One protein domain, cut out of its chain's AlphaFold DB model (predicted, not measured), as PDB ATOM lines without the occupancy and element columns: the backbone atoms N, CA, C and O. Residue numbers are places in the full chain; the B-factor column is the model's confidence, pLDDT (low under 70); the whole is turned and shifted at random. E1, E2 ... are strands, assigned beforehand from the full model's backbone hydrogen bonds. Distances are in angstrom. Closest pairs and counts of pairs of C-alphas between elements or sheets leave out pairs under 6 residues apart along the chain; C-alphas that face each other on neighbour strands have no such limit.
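This is residues 13 to 67 of the 116 residues of the protein "Hypothetical protein" of Didymodactylos carnosus (UniProt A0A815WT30). Little regular structure: one narrow two-stranded hairpin, E1 and E2, forms the core, its long loop reaching out to one end. The stretch before E1 runs past E2 and then makes a wide loop, whose residues 29 to 37 stick out at the other end. The printed part has 55 residues, with two named strands, E1 then E2, antiparallel, and no named helix; the class is all strand, with 8 residues in named elements. It is a rod spanning 47 by 21 by 20 A, only just loose, close to extended, with a radius of gyration of the C-alphas of 14.7 A.

E1, residues 42 to 45, is 9.9 A long and begins at C-alpha 42 (102.997, 86.738, 112.174). E2, residues 58 to 61, is 9.8 A long and ends at C-alpha 61 (105.843, 86.916, 115.260).

E1 and E2 form an antiparallel hairpin, with 146 degrees between their directions. N 45 and O 58 are within hydrogen-bond range at 2.8 A. Residues 17 to 18 pair parallel with 58 to 59 of E2.

The C-alphas of Asp 31 and Thr 51 are the farthest apart, 47.6 A. The printed part has no cut; the link from E1 to E2 is long, 12 residues. No printed residue has pLDDT under 70.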
ATOM      1  N   ALA A  13      94.381 102.475 112.378       77.44
ATOM      2  CA  ALA A  13      95.367 101.603 111.731       77.44
ATOM      3  C   ALA A  13      96.732 102.291 111.509       77.44
ATOM      4  O   ALA A  13      97.748 101.615 111.398       77.44
ATOM      5  N   ALA A  14      96.764 103.628 111.484       82.50
ATOM      6  CA  ALA A  14      97.985 104.427 111.390       82.50
ATOM      7  C   ALA A  14      98.941 104.252 112.588       82.50
ATOM      8  O   ALA A  14     100.130 104.516 112.450       82.50
ATOM      9  N   ASP A  15      98.448 103.783 113.740       91.12
ATOM     10  CA  ASP A  15      99.252 103.574 114.951       91.12
ATOM     11  C   ASP A  15      99.901 102.182 115.027       91.12
ATOM     12  O   ASP A  15     100.442 101.816 116.076       91.12
ATOM     13  N   ILE A  16      99.814 101.380 113.960       95.44
ATOM     14  CA  ILE A  16     100.287  99.998 113.969       95.44
ATOM     15  C   ILE A  16     101.805  99.908 114.125       95.44
ATOM     16  O   ILE A  16     102.569 100.544 113.399       95.44
ATOM     17  N   THR A  17     102.245  99.063 115.055       96.25
ATOM     18  CA  THR A  17     103.656  98.681 115.178       96.25
ATOM     19  C   THR A  17     103.861  97.321 114.528       96.25
ATOM     20  O   THR A  17     103.084  96.398 114.769       96.25
ATOM     21  N   VAL A  18     104.917  97.178 113.724       97.19
ATOM     22  CA  VAL A  18     105.253  95.920 113.046       97.19
ATOM     23  C   VAL A  18     106.636  95.449 113.480       97.19
ATOM     24  O   VAL A  18     107.623  96.162 113.303       97.19
ATOM     25  N   THR A  19     106.703  94.226 113.997       97.81
ATOM     26  CA  THR A  19     107.945  93.520 114.321       97.81
ATOM     27  C   THR A  19     108.045  92.284 113.437       97.81
ATOM     28  O   THR A  19     107.217  91.380 113.521       97.81
ATOM     29  N   ASN A  20     109.068  92.227 112.582       97.69
ATOM     30  CA  ASN A  20     109.267  91.092 111.686       97.69
ATOM     31  C   ASN A  20     109.913  89.898 112.404       97.69
ATOM     32  O   ASN A  20     110.790  90.090 113.247       97.69
ATOM     33  N   THR A  21     109.516  88.670 112.041       97.12
ATOM     34  CA  THR A  21     110.217  87.463 112.495       97.12
ATOM     35  C   THR A  21     111.657  87.453 111.988       97.12
ATOM     36  O   THR A  21     111.950  87.946 110.896       97.12
ATOM     37  N   LYS A  22     112.557  86.883 112.790       96.88
ATOM     38  CA  LYS A  22     113.944  86.592 112.399       96.88
ATOM     39  C   LYS A  22     114.108  85.159 111.886       96.88
ATOM     40  O   LYS A  22     115.126  84.850 111.279       96.88
ATOM     41  N   GLU A  23     113.106  84.317 112.114       95.56
ATOM     42  CA  GLU A  23     113.107  82.886 111.818       95.56
ATOM     43  C   GLU A  23     111.836  82.556 111.016       95.56
ATOM     44  O   GLU A  23     110.849  82.089 111.582       95.56
ATOM     45  N   PRO A  24     111.791  82.899 109.716       95.50
ATOM     46  CA  PRO A  24     110.631  82.624 108.876       95.50
ATOM     47  C   PRO A  24     110.491  81.125 108.607       95.50
ATOM     48  O   PRO A  24     111.474  80.434 108.316       95.50
ATOM     49  N   VAL A  25     109.259  80.628 108.657       93.88
ATOM     50  CA  VAL A  25     108.956  79.222 108.381       93.88
ATOM     51  C   VAL A  25     108.861  78.999 106.869       93.88
ATOM     52  O   VAL A  25     108.373  79.841 106.111       93.88
ATOM     53  N   SER A  26     109.326  77.837 106.403       95.06
ATOM     54  CA  SER A  26     109.168  77.450 104.997       95.06
ATOM     55  C   SER A  26     107.688  77.342 104.625       95.06
ATOM     56  O   SER A  26     106.883  76.772 105.364       95.06
ATOM     57  N   ARG A  27     107.326  77.865 103.449       95.31
ATOM     58  CA  ARG A  27     105.946  77.805 102.959       95.31
ATOM     59  C   ARG A  27     105.593  76.352 102.607       95.31
ATOM     60  O   ARG A  27     106.337  75.738 101.843       95.31
ATOM     61  N   PRO A  28     104.483  75.806 103.131       95.56
ATOM     62  CA  PRO A  28     104.058  74.448 102.813       95.56
ATOM     63  C   PRO A  28     103.660  74.303 101.340       95.56
ATOM     64  O   PRO A  28     103.298  75.276 100.676       95.56
ATOM     65  N   ASP A  29     103.699  73.061 100.860       96.19
ATOM     66  CA  ASP A  29     103.216  72.668  99.537       96.19
ATOM     67  C   ASP A  29     101.704  72.961  99.411       96.19
ATOM     68  O   ASP A  29     100.919  72.392 100.181       96.19
ATOM     69  N   PRO A  30     101.277  73.830  98.473       94.88
ATOM     70  CA  PRO A  30      99.872  74.198  98.306       94.88
ATOM     71  C   PRO A  30      98.935  73.009  98.054       94.88
ATOM     72  O   PRO A  30      97.781  73.060  98.485       94.88
ATOM     73  N   ASP A  31      99.421  71.936  97.423       96.94
ATOM     74  CA  ASP A  31      98.603  70.769  97.054       96.94
ATOM     75  C   ASP A  31      98.379  69.795  98.225       96.94
ATOM     76  O   ASP A  31      97.577  68.865  98.128       96.94
ATOM     77  N   LYS A  32      99.073  70.002  99.352       96.38
ATOM     78  CA  LYS A  32      99.026  69.128 100.540       96.38
ATOM     79  C   LYS A  32      98.498  69.833 101.788       96.38
ATOM     80  O   LYS A  32      98.666  69.336 102.901       96.38
ATOM     81  N   LEU A  33      97.877  71.000 101.625       96.75
ATOM     82  CA  LEU A  33      97.379  71.788 102.747       96.75
ATOM     83  C   LEU A  33      96.207  71.103 103.458       96.75
ATOM     84  O   LEU A  33      95.186  70.788 102.850       96.75
ATOM     85  N   VAL A  34      96.320  70.981 104.783       97.31
ATOM     86  CA  VAL A  34      95.205  70.623 105.669       97.31
ATOM     87  C   VAL A  34      94.692  71.887 106.357       97.31
ATOM     88  O   VAL A  34      95.467  72.689 106.885       97.31
ATOM     89  N   PHE A  35      93.374  72.087 106.336       97.06
ATOM     90  CA  PHE A  35      92.736  73.280 106.892       97.06
ATOM     91  C   PHE A  35      93.077  73.470 108.379       97.06
ATOM     92  O   PHE A  35      92.783  72.602 109.191       97.06
ATOM     93  N   GLY A  36      93.660  74.620 108.732       94.94
ATOM     94  CA  GLY A  36      93.932  75.000 110.125       94.94
ATOM     95  C   GLY A  36      95.193  74.396 110.756       94.94
ATOM     96  O   GLY A  36      95.374  74.546 111.959       94.94
ATOM     97  N   HIS A  37      96.066  73.737 109.983       95.81
ATOM     98  CA  HIS A  37      97.293  73.110 110.510       95.81
ATOM     99  C   HIS A  37      98.579  73.914 110.280       95.81
ATOM    100  O   HIS A  37      99.574  73.688 110.963       95.81
ATOM    101  N   HIS A  38      98.573  74.840 109.320       95.31
ATOM    102  CA  HIS A  38      99.716  75.695 109.010       95.31
ATOM    103  C   HIS A  38      99.350  77.154 109.267       95.31
ATOM    104  O   HIS A  38      98.306  77.624 108.812       95.31
ATOM    105  N   PHE A  39     100.231  77.868 109.963       96.25
ATOM    106  CA  PHE A  39     100.066  79.276 110.313       96.25
ATOM    107  C   PHE A  39     101.171  80.113 109.664       96.25
ATOM    108  O   PHE A  39     102.254  79.604 109.381       96.25
ATOM    109  N   SER A  40     100.885  81.389 109.396       96.75
ATOM    110  CA  SER A  40     101.889  82.343 108.921       96.75
ATOM    111  C   SER A  40     102.838  82.770 110.038       96.75
ATOM    112  O   SER A  40     102.533  82.619 111.217       96.75
ATOM    113  N   ASP A  41     103.947  83.395 109.649       98.12
ATOM    114  CA  ASP A  41     104.998  83.853 110.560       98.12
ATOM    115  C   ASP A  41     104.533  84.879 111.609       98.12
ATOM    116  O   ASP A  41     105.164  85.014 112.657       98.12
ATOM    117  N   HIS A  42     103.447  85.616 111.346       98.50
ATOM    118  CA  HIS A  42     102.997  86.738 112.174       98.50
ATOM    119  C   HIS A  42     101.525  86.642 112.564       98.50
ATOM    120  O   HIS A  42     100.718  86.007 111.881       98.50
ATOM    121  N   MET A  43     101.175  87.364 113.627       98.25
ATOM    122  CA  MET A  43      99.809  87.571 114.101       98.25
ATOM    123  C   MET A  43      99.549  89.049 114.440       98.25
ATOM    124  O   MET A  43     100.473  89.788 114.771       98.25
ATOM    125  N   LEU A  44      98.280  89.470 114.382       97.56
ATOM    126  CA  LEU A  44      97.820  90.778 114.860       97.56
ATOM    127  C   LEU A  44      97.305  90.650 116.299       97.56
ATOM    128  O   LEU A  44      96.481  89.783 116.584       97.56
ATOM    129  N   THR A  45      97.730  91.549 117.188       96.75
ATOM    130  CA  THR A  45      97.198  91.666 118.552       96.75
ATOM    131  C   THR A  45      96.812  93.108 118.869       96.75
ATOM    132  O   THR A  45      97.488  94.054 118.468       96.75
ATOM    133  N   ILE A  46      95.707  93.283 119.597       95.69
ATOM    134  CA  ILE A  46      95.265  94.577 120.125       95.69
ATOM    135  C   ILE A  46      94.736  94.323 121.534       95.69
ATOM    136  O   ILE A  46      93.836  93.504 121.719       95.69
ATOM    137  N   LYS A  47      95.319  94.977 122.542       94.56
ATOM    138  CA  LYS A  47      94.878  94.833 123.936       94.56
ATOM    139  C   LYS A  47      93.782  95.845 124.239       94.56
ATOM    140  O   LYS A  47      93.821  96.967 123.742       94.56
ATOM    141  N   HIS A  48      92.840  95.461 125.089       94.00
ATOM    142  CA  HIS A  48      91.848  96.368 125.660       94.00
ATOM    143  C   HIS A  48      91.859  96.246 127.180       94.00
ATOM    144  O   HIS A  48      92.020  95.152 127.726       94.00
ATOM    145  N   THR A  49      91.690  97.374 127.861       93.38
ATOM    146  CA  THR A  49      91.383  97.399 129.293       93.38
ATOM    147  C   THR A  49      90.241  98.372 129.545       93.38
ATOM    148  O   THR A  49      90.160  99.416 128.903       93.38
ATOM    149  N   THR A  50      89.393  98.093 130.534       90.44
ATOM    150  CA  THR A  50      88.264  98.973 130.880       90.44
ATOM    151  C   THR A  50      88.700 100.405 131.211       90.44
ATOM    152  O   THR A  50      87.943 101.338 130.976       90.44
ATOM    153  N   THR A  51      89.913 100.592 131.744       91.94
ATOM    154  CA  THR A  51      90.422 101.904 132.172       91.94
ATOM    155  C   THR A  51      91.117 102.696 131.068       91.94
ATOM    156  O   THR A  51      91.075 103.922 131.111       91.94
ATOM    157  N   LYS A  52      91.766 102.039 130.094       89.00
ATOM    158  CA  LYS A  52      92.529 102.719 129.023       89.00
ATOM    159  C   LYS A  52      91.901 102.594 127.633       89.00
ATOM    160  O   LYS A  52      92.353 103.266 126.711       89.00
ATOM    161  N   GLY A  53      90.885 101.749 127.479       90.81
ATOM    162  CA  GLY A  53      90.339 101.385 126.178       90.81
ATOM    163  C   GLY A  53      91.311 100.518 125.377       90.81
ATOM    164  O   GLY A  53      92.067  99.723 125.944       90.81
ATOM    165  N   TRP A  54      91.273 100.677 124.054       92.56
ATOM    166  CA  TRP A  54      92.130  99.968 123.106       92.56
ATOM    167  C   TRP A  54      93.567 100.529 123.082       92.56
ATOM    168  O   TRP A  54      93.796 101.732 122.906       92.56
ATOM    169  N   ASP A  55      94.546  99.633 123.209       92.69
ATOM    170  CA  ASP A  55      95.962  99.903 122.951       92.69
ATOM    171  C   ASP A  55      96.256  99.941 121.438       92.69
ATOM    172  O   ASP A  55      95.388  99.707 120.596       92.69
ATOM    173  N   LYS A  56      97.500 100.275 121.073       93.50
ATOM    174  CA  LYS A  56      97.941 100.277 119.672       93.50
ATOM    175  C   LYS A  56      97.926  98.855 119.087       93.50
ATOM    176  O   LYS A  56      98.334  97.927 119.790       93.50
ATOM    177  N   PRO A  57      97.519  98.677 117.817       95.69
ATOM    178  CA  PRO A  57      97.627  97.389 117.149       95.69
ATOM    179  C   PRO A  57      99.093  97.007 116.918       95.69
ATOM    180  O   PRO A  57      99.921  97.850 116.565       95.69
ATOM    181  N   VAL A  58      99.411  95.728 117.102       96.88
ATOM    182  CA  VAL A  58     100.763  95.187 116.924       96.88
ATOM    183  C   VAL A  58     100.716  93.978 115.999       96.88
ATOM    184  O   VAL A  58      99.982  93.027 116.266       96.88
ATOM    185  N   ILE A  59     101.517  94.002 114.934       98.12
ATOM    186  CA  ILE A  59     101.854  92.817 114.139       98.12
ATOM    187  C   ILE A  59     103.210  92.317 114.625       98.12
ATOM    188  O   ILE A  59     104.205  93.036 114.540       98.12
ATOM    189  N   GLU A  60     103.255  91.097 115.141       97.62
ATOM    190  CA  GLU A  60     104.461  90.486 115.707       97.62
ATOM    191  C   GLU A  60     104.552  89.001 115.330       97.62
ATOM    192  O   GLU A  60     103.559  88.447 114.842       97.62
ATOM    193  N   PRO A  61     105.717  88.345 115.511       98.38
ATOM    194  CA  PRO A  61     105.843  86.916 115.260       98.38
ATOM    195  C   PRO A  61     104.798  86.117 116.040       98.38
ATOM    196  O   PRO A  61     104.496  86.444 117.192       98.38
ATOM    197  N   ILE A  62     104.244  85.082 115.408       97.19
ATOM    198  CA  ILE A  62     103.265  84.214 116.060       97.19
ATOM    199  C   ILE A  62     103.883  83.573 117.308       97.19
ATOM    200  O   ILE A  62     105.040  83.153 117.311       97.19
ATOM    201  N   ARG A  63     103.111  83.537 118.391       96.19
ATOM    202  CA  ARG A  63     103.533  82.992 119.682       96.19
ATOM    203  C   ARG A  63     102.327  82.540 120.486       96.19
ATOM    204  O   ARG A  63     101.205  82.985 120.239       96.19
ATOM    205  N   ASP A  64     102.590  81.749 121.515       98.00
ATOM    206  CA  ASP A  64     101.567  81.377 122.482       98.00
ATOM    207  C   ASP A  64     101.013  82.606 123.217       98.00
ATOM    208  O   ASP A  64     101.705  83.597 123.509       98.00
ATOM    209  N   LEU A  65      99.721  82.532 123.538       97.06
ATOM    210  CA  LEU A  65      99.046  83.533 124.348       97.06
ATOM    211  C   LEU A  65      99.310  83.255 125.831       97.06
ATOM    212  O   LEU A  65      98.905  82.229 126.368       97.06
ATOM    213  N   SER A  66      99.936  84.210 126.519       97.38
ATOM    214  CA  SER A  66     100.018  84.198 127.982       97.38
ATOM    215  C   SER A  66      98.709  84.735 128.562       97.38
ATOM    216  O   SER A  66      98.426  85.932 128.471       97.38
ATOM    217  N   ILE A  67      97.886  83.840 129.108       97.31
ATOM    218  CA  ILE A  67      96.542  84.142 129.614       97.31
ATOM    219  C   ILE A  67      96.464  83.739 131.087       97.31
ATOM    220  O   ILE A  67      96.917  82.664 131.476       97.31
TER     221      ILE A  67